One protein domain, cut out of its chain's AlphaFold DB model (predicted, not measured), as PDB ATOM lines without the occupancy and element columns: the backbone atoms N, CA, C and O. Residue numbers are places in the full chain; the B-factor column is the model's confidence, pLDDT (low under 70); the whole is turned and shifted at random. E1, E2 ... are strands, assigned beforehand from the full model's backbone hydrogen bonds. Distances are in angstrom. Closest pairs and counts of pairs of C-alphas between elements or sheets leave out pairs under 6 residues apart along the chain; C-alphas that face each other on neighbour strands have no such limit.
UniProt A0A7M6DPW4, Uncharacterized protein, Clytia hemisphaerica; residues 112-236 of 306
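What this domain is: This is residues 112 to 236 of the 306 residues of an uncharacterized protein of Clytia hemisphaerica (UniProt A0A7M6DPW4). With little regular structure, the domain is a partly closed, strongly twisted barrel of E1, E2, E6, E4, E3 and E8, with E5 beside E6 and the small E7 and E9 pair at one end. The 125 printed residues have no named helix and nine strands, E1 to E9, antiparallel, 43 residues, all strand in class. The whole is compact, radius of gyration of the C-alphas 14.5 A, spanning 44 by 38 by 27 A.

Where its parts are: The branched sheet has E6, residues 187 to 194, 21.6 A; E2, 126 to 131, 16.7 A; E1, 112 to 116; E5, 175 to 177; E4, 160 to 163; E3, 152 to 157; and E8, 204 to 208. E7, 200 to 202, pairs with E9, 233 to 235. C-alpha 112 is at (435.262, 589.964, 387.282), C-alpha 235 at (451.901, 591.763, 379.921).

How they stand to each other: E2 lies on one side of E6, N 128 and O 190 2.8 A apart; E4 and E5 lie on the other. E1 and E8 come closest at the C-alphas of Ile 112 and Ser 205, 7.6 A.

The domain as a whole: The printed part has no cut. Links E2 to E3, E4 to E5 and E8 to E9 are long. Residues 142 to 144 and 179 to 186 have pLDDT under 70.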
ATOM      1  N   ILE A 112     434.061 589.120 387.326       96.38
ATOM      2  CA  ILE A 112     435.262 589.964 387.282       96.38
ATOM      3  C   ILE A 112     434.924 591.212 386.474       96.38
ATOM      4  O   ILE A 112     434.493 591.084 385.330       96.38
ATOM      5  N   TYR A 113     435.123 592.391 387.056       94.12
ATOM      6  CA  TYR A 113     434.842 593.676 386.415       94.12
ATOM      7  C   TYR A 113     436.118 594.405 386.013       94.12
ATOM      8  O   TYR A 113     436.204 594.880 384.881       94.12
ATOM      9  N   HIS A 114     437.114 594.440 386.899       93.44
ATOM     10  CA  HIS A 114     438.348 595.187 386.678       93.44
ATOM     11  C   HIS A 114     439.570 594.378 387.104       93.44
ATOM     12  O   HIS A 114     439.494 593.525 387.991       93.44
ATOM     13  N   ILE A 115     440.688 594.643 386.433       96.69
ATOM     14  CA  ILE A 115     442.012 594.143 386.794       96.69
ATOM     15  C   ILE A 115     442.922 595.360 386.901       96.69
ATOM     16  O   ILE A 115     442.932 596.201 385.999       96.69
ATOM     17  N   SER A 116     443.642 595.461 388.014       95.50
ATOM     18  CA  SER A 116     444.502 596.596 388.325       95.50
ATOM     19  C   SER A 116     445.913 596.132 388.714       95.50
ATOM     20  O   SER A 116     446.042 595.351 389.659       95.50
ATOM     21  N   PRO A 117     446.968 596.599 388.026       96.88
ATOM     22  CA  PRO A 117     446.903 597.357 386.774       96.88
ATOM     23  C   PRO A 117     446.365 596.484 385.621       96.88
ATOM     24  O   PRO A 117     446.454 595.258 385.654       96.88
ATOM     25  N   ASN A 118     445.810 597.106 384.578       94.06
ATOM     26  CA  ASN A 118     445.343 596.380 383.386       94.06
ATOM     27  C   ASN A 118     446.499 595.915 382.479       94.06
ATOM     28  O   ASN A 118     446.294 595.053 381.619       94.06
ATOM     29  N   ALA A 119     447.699 596.467 382.678       95.31
ATOM     30  CA  ALA A 119     448.933 596.014 382.066       95.31
ATOM     31  C   ALA A 119     450.080 596.021 383.087       95.31
ATOM     32  O   ALA A 119     450.201 596.976 383.852       95.31
ATOM     33  N   ALA A 120     450.909 594.976 383.100       96.38
ATOM     34  CA  ALA A 120     452.013 594.824 384.055       96.38
ATOM     35  C   ALA A 120     453.213 594.097 383.428       96.38
ATOM     36  O   ALA A 120     453.092 593.494 382.355       96.38
ATOM     37  N   LEU A 121     454.361 594.083 384.101       95.62
ATOM     38  CA  LEU A 121     455.437 593.168 383.724       95.62
ATOM     39  C   LEU A 121     455.039 591.713 384.042       95.62
ATOM     40  O   LEU A 121     454.281 591.459 384.984       95.62
ATOM     41  N   PRO A 122     455.517 590.717 383.270       95.44
ATOM     42  CA  PRO A 122     455.323 589.313 383.607       95.44
ATOM     43  C   PRO A 122     455.755 588.996 385.044       95.44
ATOM     44  O   PRO A 122     456.910 589.184 385.420       95.44
ATOM     45  N   GLY A 123     454.815 588.483 385.838       92.75
ATOM     46  CA  GLY A 123     455.046 588.144 387.238       92.75
ATOM     47  C   GLY A 123     454.842 589.285 388.231       92.75
ATOM     48  O   GLY A 123     455.100 589.062 389.408       92.75
ATOM     49  N   GLU A 124     454.368 590.464 387.827       94.31
ATOM     50  CA  GLU A 124     453.942 591.492 388.783       94.31
ATOM     51  C   GLU A 124     452.583 591.170 389.408       94.31
ATOM     52  O   GLU A 124     451.712 590.560 388.783       94.31
ATOM     53  N   THR A 125     452.392 591.591 390.659       96.19
ATOM     54  CA  THR A 125     451.128 591.380 391.373       96.19
ATOM     55  C   THR A 125     450.009 592.191 390.731       96.19
ATOM     56  O   THR A 125     450.118 593.405 390.568       96.19
ATOM     57  N   ILE A 126     448.894 591.521 390.452       97.50
ATOM     58  CA  ILE A 126     447.660 592.139 389.975       97.50
ATOM     59  C   ILE A 126     446.562 592.010 391.024       97.50
ATOM     60  O   ILE A 126     446.522 591.054 391.800       97.50
ATOM     61  N   ARG A 127     445.638 592.965 391.020       96.75
ATOM     62  CA  ARG A 127     444.395 592.956 391.789       96.75
ATOM     63  C   ARG A 127     443.227 592.678 390.848       96.75
ATOM     64  O   ARG A 127     443.144 593.261 389.771       96.75
ATOM     65  N   ILE A 128     442.348 591.768 391.249       97.00
ATOM     66  CA  ILE A 128     441.151 591.367 390.509       97.00
ATOM     67  C   ILE A 128     439.941 591.809 391.316       97.00
ATOM     68  O   ILE A 128     439.736 591.320 392.426       97.00
ATOM     69  N   ASP A 129     439.124 592.679 390.735       94.12
ATOM     70  CA  ASP A 129     437.971 593.294 391.382       94.12
ATOM     71  C   ASP A 129     436.665 592.828 390.738       94.12
ATOM     72  O   ASP A 129     436.527 592.764 389.508       94.12
ATOM     73  N   GLY A 130     435.660 592.555 391.567       93.19
ATOM     74  CA  GLY A 130     434.300 592.368 391.085       93.19
ATOM     75  C   GLY A 130     433.342 591.773 392.107       93.19
ATOM     76  O   GLY A 130     433.570 591.820 393.313       93.19
ATOM     77  N   ARG A 131     432.239 591.193 391.624       92.12
ATOM     78  CA  ARG A 131     431.282 590.462 392.468       92.12
ATOM     79  C   ARG A 131     431.803 589.045 392.696       92.12
ATOM     80  O   ARG A 131     431.378 588.104 392.022       92.12
ATOM     81  N   LEU A 132     432.750 588.895 393.617       92.62
ATOM     82  CA  LEU A 132     433.280 587.585 394.001       92.62
ATOM     83  C   LEU A 132     432.412 586.979 395.109       92.62
ATOM     84  O   LEU A 132     431.998 587.669 396.043       92.62
ATOM     85  N   LEU A 133     432.132 585.676 395.033       91.88
ATOM     86  CA  LEU A 133     431.304 585.005 396.047       91.88
ATOM     87  C   LEU A 133     432.026 584.932 397.394       91.88
ATOM     88  O   LEU A 133     431.413 585.046 398.451       91.88
ATOM     89  N   THR A 134     433.350 584.855 397.355       90.94
ATOM     90  CA  THR A 134     434.226 584.764 398.517       90.94
ATOM     91  C   THR A 134     435.526 585.518 398.258       90.94
ATOM     92  O   THR A 134     435.854 585.834 397.117       90.94
ATOM     93  N   ARG A 135     436.236 585.814 399.342       88.69
ATOM     94  CA  ARG A 135     437.604 586.350 399.372       88.69
ATOM     95  C   ARG A 135     438.588 585.358 400.016       88.69
ATOM     96  O   ARG A 135     439.786 585.612 400.058       88.69
ATOM     97  N   GLN A 136     438.061 584.232 400.505       90.69
ATOM     98  CA  GLN A 136     438.822 583.109 401.034       90.69
ATOM     99  C   GLN A 136     439.453 582.333 399.877       90.69
ATOM    100  O   GLN A 136     438.804 582.102 398.857       90.69
ATOM    101  N   ILE A 137     440.710 581.944 400.036       89.75
ATOM    102  CA  ILE A 137     441.531 581.266 399.029       89.75
ATOM    103  C   ILE A 137     442.228 580.042 399.629       89.75
ATOM    104  O   ILE A 137     442.290 579.006 398.981       89.75
ATOM    105  N   SER A 138     442.743 580.144 400.858       82.44
ATOM    106  CA  SER A 138     443.426 579.035 401.538       82.44
ATOM    107  C   SER A 138     443.179 579.075 403.040       82.44
ATOM    108  O   SER A 138     442.880 580.126 403.611       82.44
ATOM    109  N   ARG A 139     443.411 577.927 403.681       74.88
ATOM    110  CA  ARG A 139     443.490 577.748 405.139       74.88
ATOM    111  C   ARG A 139     444.542 578.633 405.799       74.88
ATOM    112  O   ARG A 139     444.395 578.974 406.966       74.88
ATOM    113  N   ASP A 140     445.563 579.031 405.047       72.81
ATOM    114  CA  ASP A 140     446.657 579.874 405.544       72.81
ATOM    115  C   ASP A 140     446.207 581.317 405.834       72.81
ATOM    116  O   ASP A 140     446.906 582.070 406.507       72.81
ATOM    117  N   GLN A 141     445.006 581.704 405.387       71.31
ATOM    118  CA  GLN A 141     444.356 582.966 405.749       71.31
ATOM    119  C   GLN A 141     443.625 582.827 407.094       71.31
ATOM    120  O   GLN A 141     442.393 582.868 407.155       71.31
ATOM    121  N   GLN A 142     444.392 582.630 408.167       62.66
ATOM    122  CA  GLN A 142     443.884 582.216 409.483       62.66
ATOM    123  C   GLN A 142     442.773 583.121 410.052       62.66
ATOM    124  O   GLN A 142     441.875 582.617 410.718       62.66
ATOM    125  N   ASP A 143     442.757 584.416 409.727       67.25
ATOM    126  CA  ASP A 143     441.765 585.366 410.258       67.25
ATOM    127  C   ASP A 143     440.383 585.300 409.573       67.25
ATOM    128  O   ASP A 143     439.423 585.920 410.031       67.25
ATOM    129  N   ILE A 144     440.273 584.622 408.425       68.31
ATOM    130  CA  ILE A 144     439.089 584.674 407.541       68.31
ATOM    131  C   ILE A 144     438.577 583.271 407.188       68.31
ATOM    132  O   ILE A 144     437.461 583.138 406.682       68.31
ATOM    133  N   PHE A 145     439.382 582.235 407.428       80.12
ATOM    134  CA  PHE A 145     439.075 580.892 406.968       80.12
ATOM    135  C   PHE A 145     437.935 580.250 407.765       80.12
ATOM    136  O   PHE A 145     438.066 579.944 408.949       80.12
ATOM    137  N   ASP A 146     436.841 579.958 407.067       84.25
ATOM    138  CA  ASP A 146     435.775 579.083 407.536       84.25
ATOM    139  C   ASP A 146     435.626 577.923 406.535       84.25
ATOM    140  O   ASP A 146     435.348 578.160 405.351       84.25
ATOM    141  N   PRO A 147     435.781 576.656 406.965       83.00
ATOM    142  CA  PRO A 147     435.597 575.498 406.085       83.00
ATOM    143  C   PRO A 147     434.169 575.402 405.513       83.00
ATOM    144  O   PRO A 147     433.933 574.776 404.473       83.00
ATOM    145  N   ASN A 148     433.193 576.046 406.153       84.94
ATOM    146  CA  ASN A 148     431.809 576.103 405.699       84.94
ATOM    147  C   ASN A 148     431.563 577.200 404.657       84.94
ATOM    148  O   ASN A 148     430.552 577.140 403.952       84.94
ATOM    149  N   ASN A 149     432.522 578.092 404.417       86.69
ATOM    150  CA  ASN A 149     432.438 579.081 403.349       86.69
ATOM    151  C   ASN A 149     433.033 578.568 402.037       86.69
ATOM    152  O   ASN A 149     433.816 577.621 401.997       86.69
ATOM    153  N   ALA A 150     432.607 579.172 400.929       89.94
ATOM    154  CA  ALA A 150     433.232 578.936 399.635       89.94
ATOM    155  C   ALA A 150     434.640 579.551 399.603       89.94
ATOM    156  O   ALA A 150     434.900 580.562 400.261       89.94
ATOM    157  N   GLU A 151     435.510 579.000 398.765       93.00
ATOM    158  CA  GLU A 151     436.872 579.485 398.535       93.00
ATOM    159  C   GLU A 151     437.164 579.626 397.036       93.00
ATOM    160  O   GLU A 151     436.518 579.001 396.191       93.00
ATOM    161  N   ILE A 152     438.106 580.496 396.684       94.75
ATOM    162  CA  ILE A 152     438.638 580.595 395.328       94.75
ATOM    163  C   ILE A 152     439.713 579.521 395.183       94.75
ATOM    164  O   ILE A 152     440.813 579.667 395.699       94.75
ATOM    165  N   ASN A 153     439.397 578.464 394.438       92.69
ATOM    166  CA  ASN A 153     440.286 577.320 394.242       92.69
ATOM    167  C   ASN A 153     441.488 577.669 393.367       92.69
ATOM    168  O   ASN A 153     442.600 577.203 393.597       92.69
ATOM    169  N   LYS A 154     441.232 578.400 392.276       95.38
ATOM    170  CA  LYS A 154     442.231 578.704 391.247       95.38
ATOM    171  C   LYS A 154     441.943 580.050 390.612       95.38
ATOM    172  O   LYS A 154     440.791 580.357 390.293       95.38
ATOM    173  N   ILE A 155     443.006 580.799 390.361       97.75
ATOM    174  CA  ILE A 155     443.001 582.016 389.556       97.75
ATOM    175  C   ILE A 155     443.891 581.754 388.342       97.75
ATOM    176  O   ILE A 155     444.971 581.181 388.467       97.75
ATOM    177  N   PHE A 156     443.419 582.150 387.167       97.62
ATOM    178  CA  PHE A 156     444.081 581.935 385.890       97.62
ATOM    179  C   PHE A 156     444.335 583.263 385.199       97.62
ATOM    180  O   PHE A 156     443.446 584.116 385.164       97.62
ATOM    181  N   VAL A 157     445.499 583.380 384.570       97.19
ATOM    182  CA  VAL A 157     445.820 584.427 383.601       97.19
ATOM    183  C   VAL A 157     446.192 583.736 382.294       97.19
ATOM    184  O   VAL A 157     447.247 583.116 382.179       97.19
ATOM    185  N   GLY A 158     445.284 583.783 381.317       93.94
ATOM    186  CA  GLY A 158     445.398 582.945 380.127       93.94
ATOM    187  C   GLY A 158     445.270 581.467 380.501       93.94
ATOM    188  O   GLY A 158     444.250 581.055 381.055       93.94
ATOM    189  N   ASN A 159     446.305 580.681 380.201       92.50
ATOM    190  CA  ASN A 159     446.368 579.254 380.534       92.50
ATOM    191  C   ASN A 159     447.203 578.960 381.788       92.50
ATOM    192  O   ASN A 159     447.232 577.817 382.241       92.50
ATOM    193  N   ASP A 160     447.865 579.972 382.341       95.88
ATOM    194  CA  ASP A 160     448.736 579.839 383.500       95.88
ATOM    195  C   ASP A 160     448.005 580.222 384.789       95.88
ATOM    196  O   ASP A 160     446.972 580.901 384.775       95.88
ATOM    197  N   LEU A 161     448.548 579.774 385.920       97.06
ATOM    198  CA  LEU A 161     448.028 580.107 387.243       97.06
ATOM    199  C   LEU A 161     448.458 581.511 387.680       97.06
ATOM    200  O   LEU A 161     449.450 582.068 387.203       97.06
ATOM    201  N   CYS A 162     447.692 582.074 388.606       97.25
ATOM    202  CA  CYS A 162     448.027 583.288 389.334       97.25
ATOM    203  C   CYS A 162     448.100 582.950 390.819       97.25
ATOM    204  O   CYS A 162     447.084 582.604 391.424       97.25
ATOM    205  N   GLU A 163     449.301 583.018 391.384       95.62
ATOM    206  CA  GLU A 163     449.569 582.574 392.747       95.62
ATOM    207  C   GLU A 163     449.105 583.634 393.754       95.62
ATOM    208  O   GLU A 163     449.518 584.787 393.655       95.62
ATOM    209  N   PRO A 164     448.244 583.294 394.721       94.50
ATOM    210  CA  PRO A 164     447.739 584.244 395.714       94.50
ATOM    211  C   PRO A 164     448.727 584.502 396.866       94.50
ATOM    212  O   PRO A 164     448.472 585.358 397.714       94.50
ATOM    213  N   PHE A 165     449.839 583.766 396.894       92.19
ATOM    214  CA  PHE A 165     450.908 583.878 397.879       92.19
ATOM    215  C   PHE A 165     452.201 584.295 397.195       92.19
ATOM    216  O   PHE A 165     452.499 583.839 396.086       92.19
ATOM    217  N   ASP A 166     452.973 585.128 397.879       91.62
ATOM    218  CA  ASP A 166     454.316 585.480 397.450       91.62
ATOM    219  C   ASP A 166     455.191 584.217 397.357       91.62
ATOM    220  O   ASP A 166     455.131 583.312 398.200       91.62
ATOM    221  N   LYS A 167     455.991 584.117 396.294       88.31
ATOM    222  CA  LYS A 167     456.783 582.909 396.028       88.31
ATOM    223  C   LYS A 167     457.904 582.715 397.041       88.31
ATOM    224  O   LYS A 167     458.223 581.554 397.326       88.31
ATOM    225  N   ASP A 168     458.444 583.799 397.578       89.56
ATOM    226  CA  ASP A 168     459.614 583.805 398.443       89.56
ATOM    227  C   ASP A 168     459.193 583.838 399.912       89.56
ATOM    228  O   ASP A 168     459.587 582.960 400.683       89.56
ATOM    229  N   THR A 169     458.335 584.788 400.296       90.69
ATOM    230  CA  THR A 169     457.919 584.954 401.700       90.69
ATOM    231  C   THR A 169     456.802 583.999 402.111       90.69
ATOM    232  O   THR A 169     456.596 583.779 403.303       90.69
ATOM    233  N   LYS A 170     456.086 583.409 401.140       89.50
ATOM    234  CA  LYS A 170     454.847 582.631 401.349       89.50
ATOM    235  C   LYS A 170     453.719 583.433 401.998       89.50
ATOM    236  O   LYS A 170     452.714 582.854 402.405       89.50
ATOM    237  N   GLU A 171     453.852 584.752 402.069       90.00
ATOM    238  CA  GLU A 171     452.824 585.616 402.627       90.00
ATOM    239  C   GLU A 171     451.664 585.779 401.651       90.00
ATOM    240  O   GLU A 171     451.821 585.789 400.427       90.00
ATOM    241  N   PHE A 172     450.464 585.909 402.205       91.12
ATOM    242  CA  PHE A 172     449.267 586.128 401.415       91.12
ATOM    243  C   PHE A 172     449.257 587.546 400.823       91.12
ATOM    244  O   PHE A 172     449.332 588.529 401.557       91.12
ATOM    245  N   LEU A 173     449.087 587.665 399.501       93.12
ATOM    246  CA  LEU A 173     449.197 588.950 398.791       93.12
ATOM    247  C   LEU A 173     448.060 589.933 399.108       93.12
ATOM    248  O   LEU A 173     448.206 591.143 398.913       93.12
ATOM    249  N   GLY A 174     446.920 589.429 399.584       91.44
ATOM    250  CA  GLY A 174     445.819 590.243 400.090       91.44
ATOM    251  C   GLY A 174     444.484 590.006 399.387       91.44
ATOM    252  O   GLY A 174     444.399 589.705 398.197       91.44
ATOM    253  N   SER A 175     443.408 590.174 400.149       92.38
ATOM    254  CA  SER A 175     442.031 590.215 399.667       92.38
ATOM    255  C   SER A 175     441.215 591.125 400.568       92.38
ATOM    256  O   SER A 175     441.569 591.343 401.728       92.38
ATOM    257  N   GLY A 176     440.106 591.633 400.056       89.06
ATOM    258  CA  GLY A 176     439.259 592.518 400.830       89.06
ATOM    259  C   GLY A 176     437.935 592.794 400.154       89.06
ATOM    260  O   GLY A 176     437.591 592.199 399.130       89.06
ATOM    261  N   ASN A 177     437.199 593.701 400.774       86.75
ATOM    262  CA  ASN A 177     435.989 594.279 400.227       86.75
ATOM    263  C   ASN A 177     436.235 595.777 400.081       86.75
ATOM    264  O   ASN A 177     436.880 596.369 400.946       86.75
ATOM    265  N   ASP A 178     435.688 596.380 399.037       76.25
ATOM    266  CA  ASP A 178     435.548 597.831 398.996       76.25
ATOM    267  C   ASP A 178     434.105 598.149 399.403       76.25
ATOM    268  O   ASP A 178     433.168 597.628 398.797       76.25
ATOM    269  N   GLY A 179     433.891 598.958 400.444       61.72
ATOM    270  CA  GLY A 179     432.539 599.393 400.790       61.72
ATOM    271  C   GLY A 179     432.461 600.323 401.993       61.72
ATOM    272  O   GLY A 179     432.757 599.906 403.108       61.72
ATOM    273  N   GLU A 180     431.980 601.546 401.757       51.69
ATOM    274  CA  GLU A 180     431.503 602.461 402.807       51.69
ATOM    275  C   GLU A 180     430.021 602.877 402.651       51.69
ATOM    276  O   GLU A 180     429.520 603.562 403.532       51.69
ATOM    277  N   TYR A 181     429.268 602.456 401.616       50.44
ATOM    278  CA  TYR A 181     427.840 602.823 401.467       50.44
ATOM    279  C   TYR A 181     426.948 601.749 400.812       50.44
ATOM    280  O   TYR A 181     427.419 600.899 400.052       50.44
ATOM    281  N   GLU A 182     425.644 601.834 401.115       51.31
ATOM    282  CA  GLU A 182     424.598 600.797 400.991       51.31
ATOM    283  C   GLU A 182     424.345 600.204 399.585       51.31
ATOM    284  O   GLU A 182     423.757 599.130 399.500       51.31
ATOM    285  N   ASP A 183     424.870 600.781 398.497       50.56
ATOM    286  CA  ASP A 183     424.725 600.234 397.130       50.56
ATOM    287  C   ASP A 183     425.966 599.467 396.603       50.56
ATOM    288  O   ASP A 183     425.871 598.711 395.636       50.56
ATOM    289  N   TRP A 184     427.127 599.571 397.270       50.28
ATOM    290  CA  TRP A 184     428.420 598.962 396.869       50.28
ATOM    291  C   TRP A 184     428.698 597.572 397.503       50.28
ATOM    292  O   TRP A 184     429.785 597.007 397.388       50.28
ATOM    293  N   TRP A 185     427.694 596.971 398.140       53.25
ATOM    294  CA  TRP A 185     427.741 595.870 399.122       53.25
ATOM    295  C   TRP A 185     428.284 594.481 398.691       53.25
ATOM    296  O   TRP A 185     428.176 593.525 399.461       53.25
ATOM    297  N   ARG A 186     428.887 594.293 397.506       62.97
ATOM    298  CA  ARG A 186     429.499 592.991 397.117       62.97
ATOM    299  C   ARG A 186     430.801 593.086 396.323       62.97
ATOM    300  O   ARG A 186     431.257 592.051 395.828       62.97
ATOM    301  N   MET A 187     431.388 594.274 396.162       83.50
ATOM    302  CA  MET A 187     432.686 594.366 395.497       83.50
ATOM    303  C   MET A 187     433.752 593.788 396.417       83.50
ATOM    304  O   MET A 187     434.032 594.297 397.500       83.50
ATOM    305  N   LYS A 188     434.300 592.661 395.984       91.12
ATOM    306  CA  LYS A 188     435.422 592.005 396.629       91.12
ATOM    307  C   LYS A 188     436.587 592.029 395.671       91.12
ATOM    308  O   LYS A 188     436.410 592.040 394.448       91.12
ATOM    309  N   TRP A 189     437.768 591.965 396.244       93.62
ATOM    310  CA  TRP A 189     438.991 591.932 395.482       93.62
ATOM    311  C   TRP A 189     439.956 590.913 396.048       93.62
ATOM    312  O   TRP A 189     439.960 590.618 397.245       93.62
ATOM    313  N   VAL A 190     440.781 590.372 395.159       95.56
ATOM    314  CA  VAL A 190     441.883 589.474 395.507       95.56
ATOM    315  C   VAL A 190     443.121 589.870 394.726       95.56
ATOM    316  O   VAL A 190     443.018 590.294 393.573       95.56
ATOM    317  N   LYS A 191     444.289 589.733 395.346       96.50
ATOM    318  CA  LYS A 191     445.580 589.888 394.683       96.50
ATOM    319  C   LYS A 191     446.177 588.533 394.342       96.50
ATOM    320  O   LYS A 191     445.982 587.559 395.067       96.50
ATOM    321  N   CYS A 192     446.895 588.482 393.231       97.06
ATOM    322  CA  CYS A 192     447.665 587.314 392.836       97.06
ATOM    323  C   CYS A 192     448.838 587.712 391.935       97.06
ATOM    324  O   CYS A 192     448.810 588.756 391.281       97.06
ATOM    325  N   GLN A 193     449.858 586.862 391.884       96.81
ATOM    326  CA  GLN A 193     451.032 587.004 391.041       96.81
ATOM    327  C   GLN A 193     450.965 586.006 389.871       96.81
ATOM    328  O   GLN A 193     451.069 584.793 390.084       96.81
ATOM    329  N   PRO A 194     450.800 586.466 388.620       96.31
ATOM    330  CA  PRO A 194     450.740 585.588 387.459       96.31
ATOM    331  C   PRO A 194     452.032 584.770 387.291       96.31
ATOM    332  O   PRO A 194     453.138 585.295 387.411       96.31
ATOM    333  N   VAL A 195     451.922 583.479 386.971       95.50
ATOM    334  CA  VAL A 195     453.088 582.613 386.692       95.50
ATOM    335  C   VAL A 195     453.652 582.844 385.281       95.50
ATOM    336  O   VAL A 195     454.785 582.451 384.998       95.50
ATOM    337  N   ILE A 196     452.898 583.525 384.410       91.19
ATOM    338  CA  ILE A 196     453.310 583.862 383.042       91.19
ATOM    339  C   ILE A 196     454.661 584.585 383.011       91.19
ATOM    340  O   ILE A 196     454.910 585.530 383.753       91.19
ATOM    341  N   LYS A 197     455.527 584.153 382.089       87.81
ATOM    342  CA  LYS A 197     456.864 584.733 381.862       87.81
ATOM    343  C   LYS A 197     456.994 585.450 380.518       87.81
ATOM    344  O   LYS A 197     458.090 585.838 380.129       87.81
ATOM    345  N   SER A 198     455.897 585.560 379.771       89.56
ATOM    346  CA  SER A 198     455.894 586.099 378.412       89.56
ATOM    347  C   SER A 198     454.930 587.270 378.269       89.56
ATOM    348  O   SER A 198     453.935 587.379 378.991       89.56
ATOM    349  N   VAL A 199     455.260 588.145 377.324       92.88
ATOM    350  CA  VAL A 199     454.457 589.289 376.888       92.88
ATOM    351  C   VAL A 199     453.254 588.798 376.091       92.88
ATOM    352  O   VAL A 199     453.386 587.922 375.233       92.88
ATOM    353  N   GLY A 200     452.078 589.359 376.355       92.50
ATOM    354  CA  GLY A 200     450.870 588.974 375.643       92.50
ATOM    355  C   GLY A 200     449.590 589.560 376.217       92.50
ATOM    356  O   GLY A 200     449.570 590.178 377.277       92.50
ATOM    357  N   SER A 201     448.506 589.341 375.484       94.88
ATOM    358  CA  SER A 201     447.148 589.704 375.874       94.88
ATOM    359  C   SER A 201     446.449 588.482 376.464       94.88
ATOM    360  O   SER A 201     446.316 587.458 375.791       94.88
ATOM    361  N   HIS A 202     445.988 588.594 377.706       95.62
ATOM    362  CA  HIS A 202     445.494 587.477 378.505       95.62
ATOM    363  C   HIS A 202     444.063 587.700 378.989       95.62
ATOM    364  O   HIS A 202     443.584 588.826 379.151       95.62
ATOM    365  N   VAL A 203     443.380 586.586 379.249       96.62
ATOM    366  CA  VAL A 203     442.062 586.582 379.886       96.62
ATOM    367  C   VAL A 203     442.206 586.070 381.307       96.62
ATOM    368  O   VAL A 203     442.626 584.935 381.521       96.62
ATOM    369  N   VAL A 204     441.824 586.894 382.275       97.62
ATOM    370  CA  VAL A 204     441.834 586.524 383.689       97.62
ATOM    371  C   VAL A 204     440.532 585.819 384.052       97.62
ATOM    372  O   VAL A 204     439.441 586.302 383.749       97.62
ATOM    373  N   SER A 205     440.608 584.673 384.719       97.38
ATOM    374  CA  SER A 205     439.427 583.960 385.217       97.38
ATOM    375  C   SER A 205     439.698 583.321 386.569       97.38
ATOM    376  O   SER A 205     440.845 583.124 386.942       97.38
ATOM    377  N   LEU A 206     438.647 582.990 387.311       96.94
ATOM    378  CA  LEU A 206     438.769 582.289 388.588       96.94
ATOM    379  C   LEU A 206     437.733 581.175 388.683       96.94
ATOM    380  O   LEU A 206     436.722 581.217 387.977       96.94
ATOM    381  N   LEU A 207     438.006 580.196 389.539       96.69
ATOM    382  CA  LEU A 207     437.098 579.119 389.921       96.69
ATOM    383  C   LEU A 207     436.819 579.211 391.419       96.69
ATOM    384  O   LEU A 207     437.752 579.223 392.220       96.69
ATOM    385  N   THR A 208     435.543 579.249 391.786       95.50
ATOM    386  CA  THR A 208     435.086 579.228 393.180       95.50
ATOM    387  C   THR A 208     434.457 577.875 393.514       95.50
ATOM    388  O   THR A 208     433.748 577.313 392.681       95.50
ATOM    389  N   SER A 209     434.710 577.362 394.716       93.38
ATOM    390  CA  SER A 209     434.178 576.086 395.209       93.38
ATOM    391  C   SER A 209     432.696 576.146 395.611       93.38
ATOM    392  O   SER A 209     432.037 577.185 395.499       93.38
ATOM    393  N   LYS A 210     432.177 575.009 396.099       90.75
ATOM    394  CA  LYS A 210     430.779 574.800 396.513       90.75
ATOM    395  C   LYS A 210     429.817 575.098 395.367       90.75
ATOM    396  O   LYS A 210     430.045 574.668 394.243       90.75
ATOM    397  N   GLU A 211     428.772 575.872 395.632       94.12
ATOM    398  CA  GLU A 211     427.828 576.329 394.615       94.12
ATOM    399  C   GLU A 211     428.391 577.452 393.723       94.12
ATOM    400  O   GLU A 211     427.637 578.099 393.005       94.12
ATOM    401  N   GLY A 212     429.689 577.760 393.804       95.31
ATOM    402  CA  GLY A 212     430.361 578.677 392.894       95.31
ATOM    403  C   GLY A 212     430.730 578.015 391.570       95.31
ATOM    404  O   GLY A 212     430.218 576.967 391.187       95.31
ATOM    405  N   GLY A 213     431.639 578.639 390.833       96.56
ATOM    406  CA  GLY A 213     432.230 578.042 389.644       96.56
ATOM    407  C   GLY A 213     433.112 579.040 388.922       96.56
ATOM    408  O   GLY A 213     433.698 579.933 389.538       96.56
ATOM    409  N   ARG A 214     433.207 578.907 387.601       97.56
ATOM    410  CA  ARG A 214     434.012 579.794 386.765       97.56
ATOM    411  C   ARG A 214     433.421 581.189 386.738       97.56
ATOM    412  O   ARG A 214     432.207 581.356 386.632       97.56
ATOM    413  N   SER A 215     434.281 582.197 386.781       97.44
ATOM    414  CA  SER A 215     433.827 583.576 386.698       97.44
ATOM    415  C   SER A 215     433.316 583.966 385.319       97.44
ATOM    416  O   SER A 215     433.867 583.582 384.276       97.44
ATOM    417  N   TYR A 216     432.288 584.805 385.332       96.75
ATOM    418  CA  TYR A 216     431.866 585.625 384.217       96.75
ATOM    419  C   TYR A 216     432.686 586.915 384.137       96.75
ATOM    420  O   TYR A 216     433.194 587.424 385.134       96.75
ATOM    421  N   ARG A 217     432.798 587.441 382.921       95.50
ATOM    422  CA  ARG A 217     433.420 588.719 382.588       95.50
ATOM    423  C   ARG A 217     432.442 589.456 381.678       95.50
ATOM    424  O   ARG A 217     432.124 588.901 380.618       95.50
ATOM    425  N   PRO A 218     431.914 590.625 382.068       93.88
ATOM    426  CA  PRO A 218     431.035 591.381 381.197       93.88
ATOM    427  C   PRO A 218     431.813 591.887 379.974       93.88
ATOM    428  O   PRO A 218     433.023 592.089 380.053       93.88
ATOM    429  N   PRO A 219     431.146 592.144 378.837       93.50
ATOM    430  CA  PRO A 219     431.808 592.699 377.658       93.50
ATOM    431  C   PRO A 219     432.604 593.981 377.944       93.50
ATOM    432  O   PRO A 219     433.661 594.172 377.354       93.50
ATOM    433  N   SER A 220     432.143 594.808 378.888       91.81
ATOM    434  CA  SER A 220     432.805 596.047 379.314       91.81
ATOM    435  C   SER A 220     434.149 595.846 380.020       91.81
ATOM    436  O   SER A 220     434.917 596.797 380.102       91.81
ATOM    437  N   SER A 221     434.464 594.642 380.516       92.88
ATOM    438  CA  SER A 221     435.766 594.366 381.137       92.88
ATOM    439  C   SER A 221     436.855 594.023 380.117       92.88
ATOM    440  O   SER A 221     437.976 593.733 380.519       92.88
ATOM    441  N   PHE A 222     436.531 593.941 378.823       94.25
ATOM    442  CA  PHE A 222     437.465 593.520 377.780       94.25
ATOM    443  C   PHE A 222     437.945 594.686 376.916       94.25
ATOM    444  O   PHE A 222     437.164 595.530 376.485       94.25
ATOM    445  N   PHE A 223     439.223 594.632 376.566       92.12
ATOM    446  CA  PHE A 223     439.836 595.352 375.459       92.12
ATOM    447  C   PHE A 223     439.831 594.480 374.197       92.12
ATOM    448  O   PHE A 223     439.783 593.245 374.274       92.12
ATOM    449  N   LEU A 224     439.886 595.124 373.029       91.12
ATOM    450  CA  LEU A 224     439.961 594.459 371.729       91.12
ATOM    451  C   LEU A 224     441.393 594.529 371.194       91.12
ATOM    452  O   LEU A 224     441.931 595.612 370.978       91.12
ATOM    453  N   GLY A 225     442.012 593.368 371.005       85.88
ATOM    454  CA  GLY A 225     443.314 593.225 370.363       85.88
ATOM    455  C   GLY A 225     443.199 592.920 368.869       85.88
ATOM    456  O   GLY A 225     442.107 592.811 368.310       85.88
ATOM    457  N   ALA A 226     444.348 592.734 368.219       82.00
ATOM    458  CA  ALA A 226     444.405 592.357 366.810       82.00
ATOM    459  C   ALA A 226     443.665 591.031 366.534       82.00
ATOM    460  O   ALA A 226     443.782 590.066 367.297       82.00
ATOM    461  N   GLY A 227     442.928 590.981 365.419       82.00
ATOM    462  CA  GLY A 227     442.142 589.808 365.019       82.00
ATOM    463  C   GLY A 227     440.946 589.528 365.932       82.00
ATOM    464  O   GLY A 227     440.666 588.367 366.218       82.00
ATOM    465  N   ASP A 228     440.306 590.581 366.447       82.56
ATOM    466  CA  ASP A 228     439.137 590.536 367.337       82.56
ATOM    467  C   ASP A 228     439.326 589.729 368.634       82.56
ATOM    468  O   ASP A 228     438.369 589.310 369.294       82.56
ATOM    469  N   LYS A 229     440.582 589.528 369.047       88.31
ATOM    470  CA  LYS A 229     440.904 588.819 370.286       88.31
ATOM    471  C   LYS A 229     440.629 589.711 371.486       88.31
ATOM    472  O   LYS A 229     441.267 590.745 371.667       88.31
ATOM    473  N   ARG A 230     439.700 589.284 372.338       92.94
ATOM    474  CA  ARG A 230     439.362 589.989 373.577       92.94
ATOM    475  C   ARG A 230     440.302 589.590 374.707       92.94
ATOM    476  O   ARG A 230     440.532 588.404 374.928       92.94
ATOM    477  N   TYR A 231     440.787 590.577 375.447       95.12
ATOM    478  CA  TYR A 231     441.630 590.389 376.626       95.12
ATOM    479  C   TYR A 231     441.256 591.398 377.706       95.12
ATOM    480  O   TYR A 231     440.664 592.428 377.406       95.12
ATOM    481  N   ASN A 232     441.551 591.104 378.964       94.88
ATOM    482  CA  ASN A 232     441.291 592.026 380.075       94.88
ATOM    483  C   ASN A 232     442.529 592.271 380.947       94.88
ATOM    484  O   ASN A 232     442.453 593.013 381.919       94.88
ATOM    485  N   PHE A 233     443.666 591.687 380.567       96.75
ATOM    486  CA  PHE A 233     444.971 591.938 381.160       96.75
ATOM    487  C   PHE A 233     446.072 591.791 380.105       96.75
ATOM    488  O   PHE A 233     445.970 590.933 379.227       96.75
ATOM    489  N   GLN A 234     447.119 592.609 380.174       96.00
ATOM    490  CA  GLN A 234     448.251 592.551 379.251       96.00
ATOM    491  C   GLN A 234     449.577 592.487 380.003       96.00
ATOM    492  O   GLN A 234     449.797 593.219 380.959       96.00
ATOM    493  N   THR A 235     450.495 591.651 379.537       96.12
ATOM    494  CA  THR A 235     451.901 591.763 379.921       96.12
ATOM    495  C   THR A 235     452.695 592.482 378.849       96.12
ATOM    496  O   THR A 235     452.429 592.276 377.663       96.12
ATOM    497  N   PHE A 236     453.663 593.309 379.252       94.88
ATOM    498  CA  PHE A 236     454.535 594.066 378.347       94.88
ATOM    499  C   PHE A 236     456.025 593.816 378.617       94.88
ATOM    500  O   PHE A 236     456.401 593.279 379.657       94.88
TER     501      PHE A 236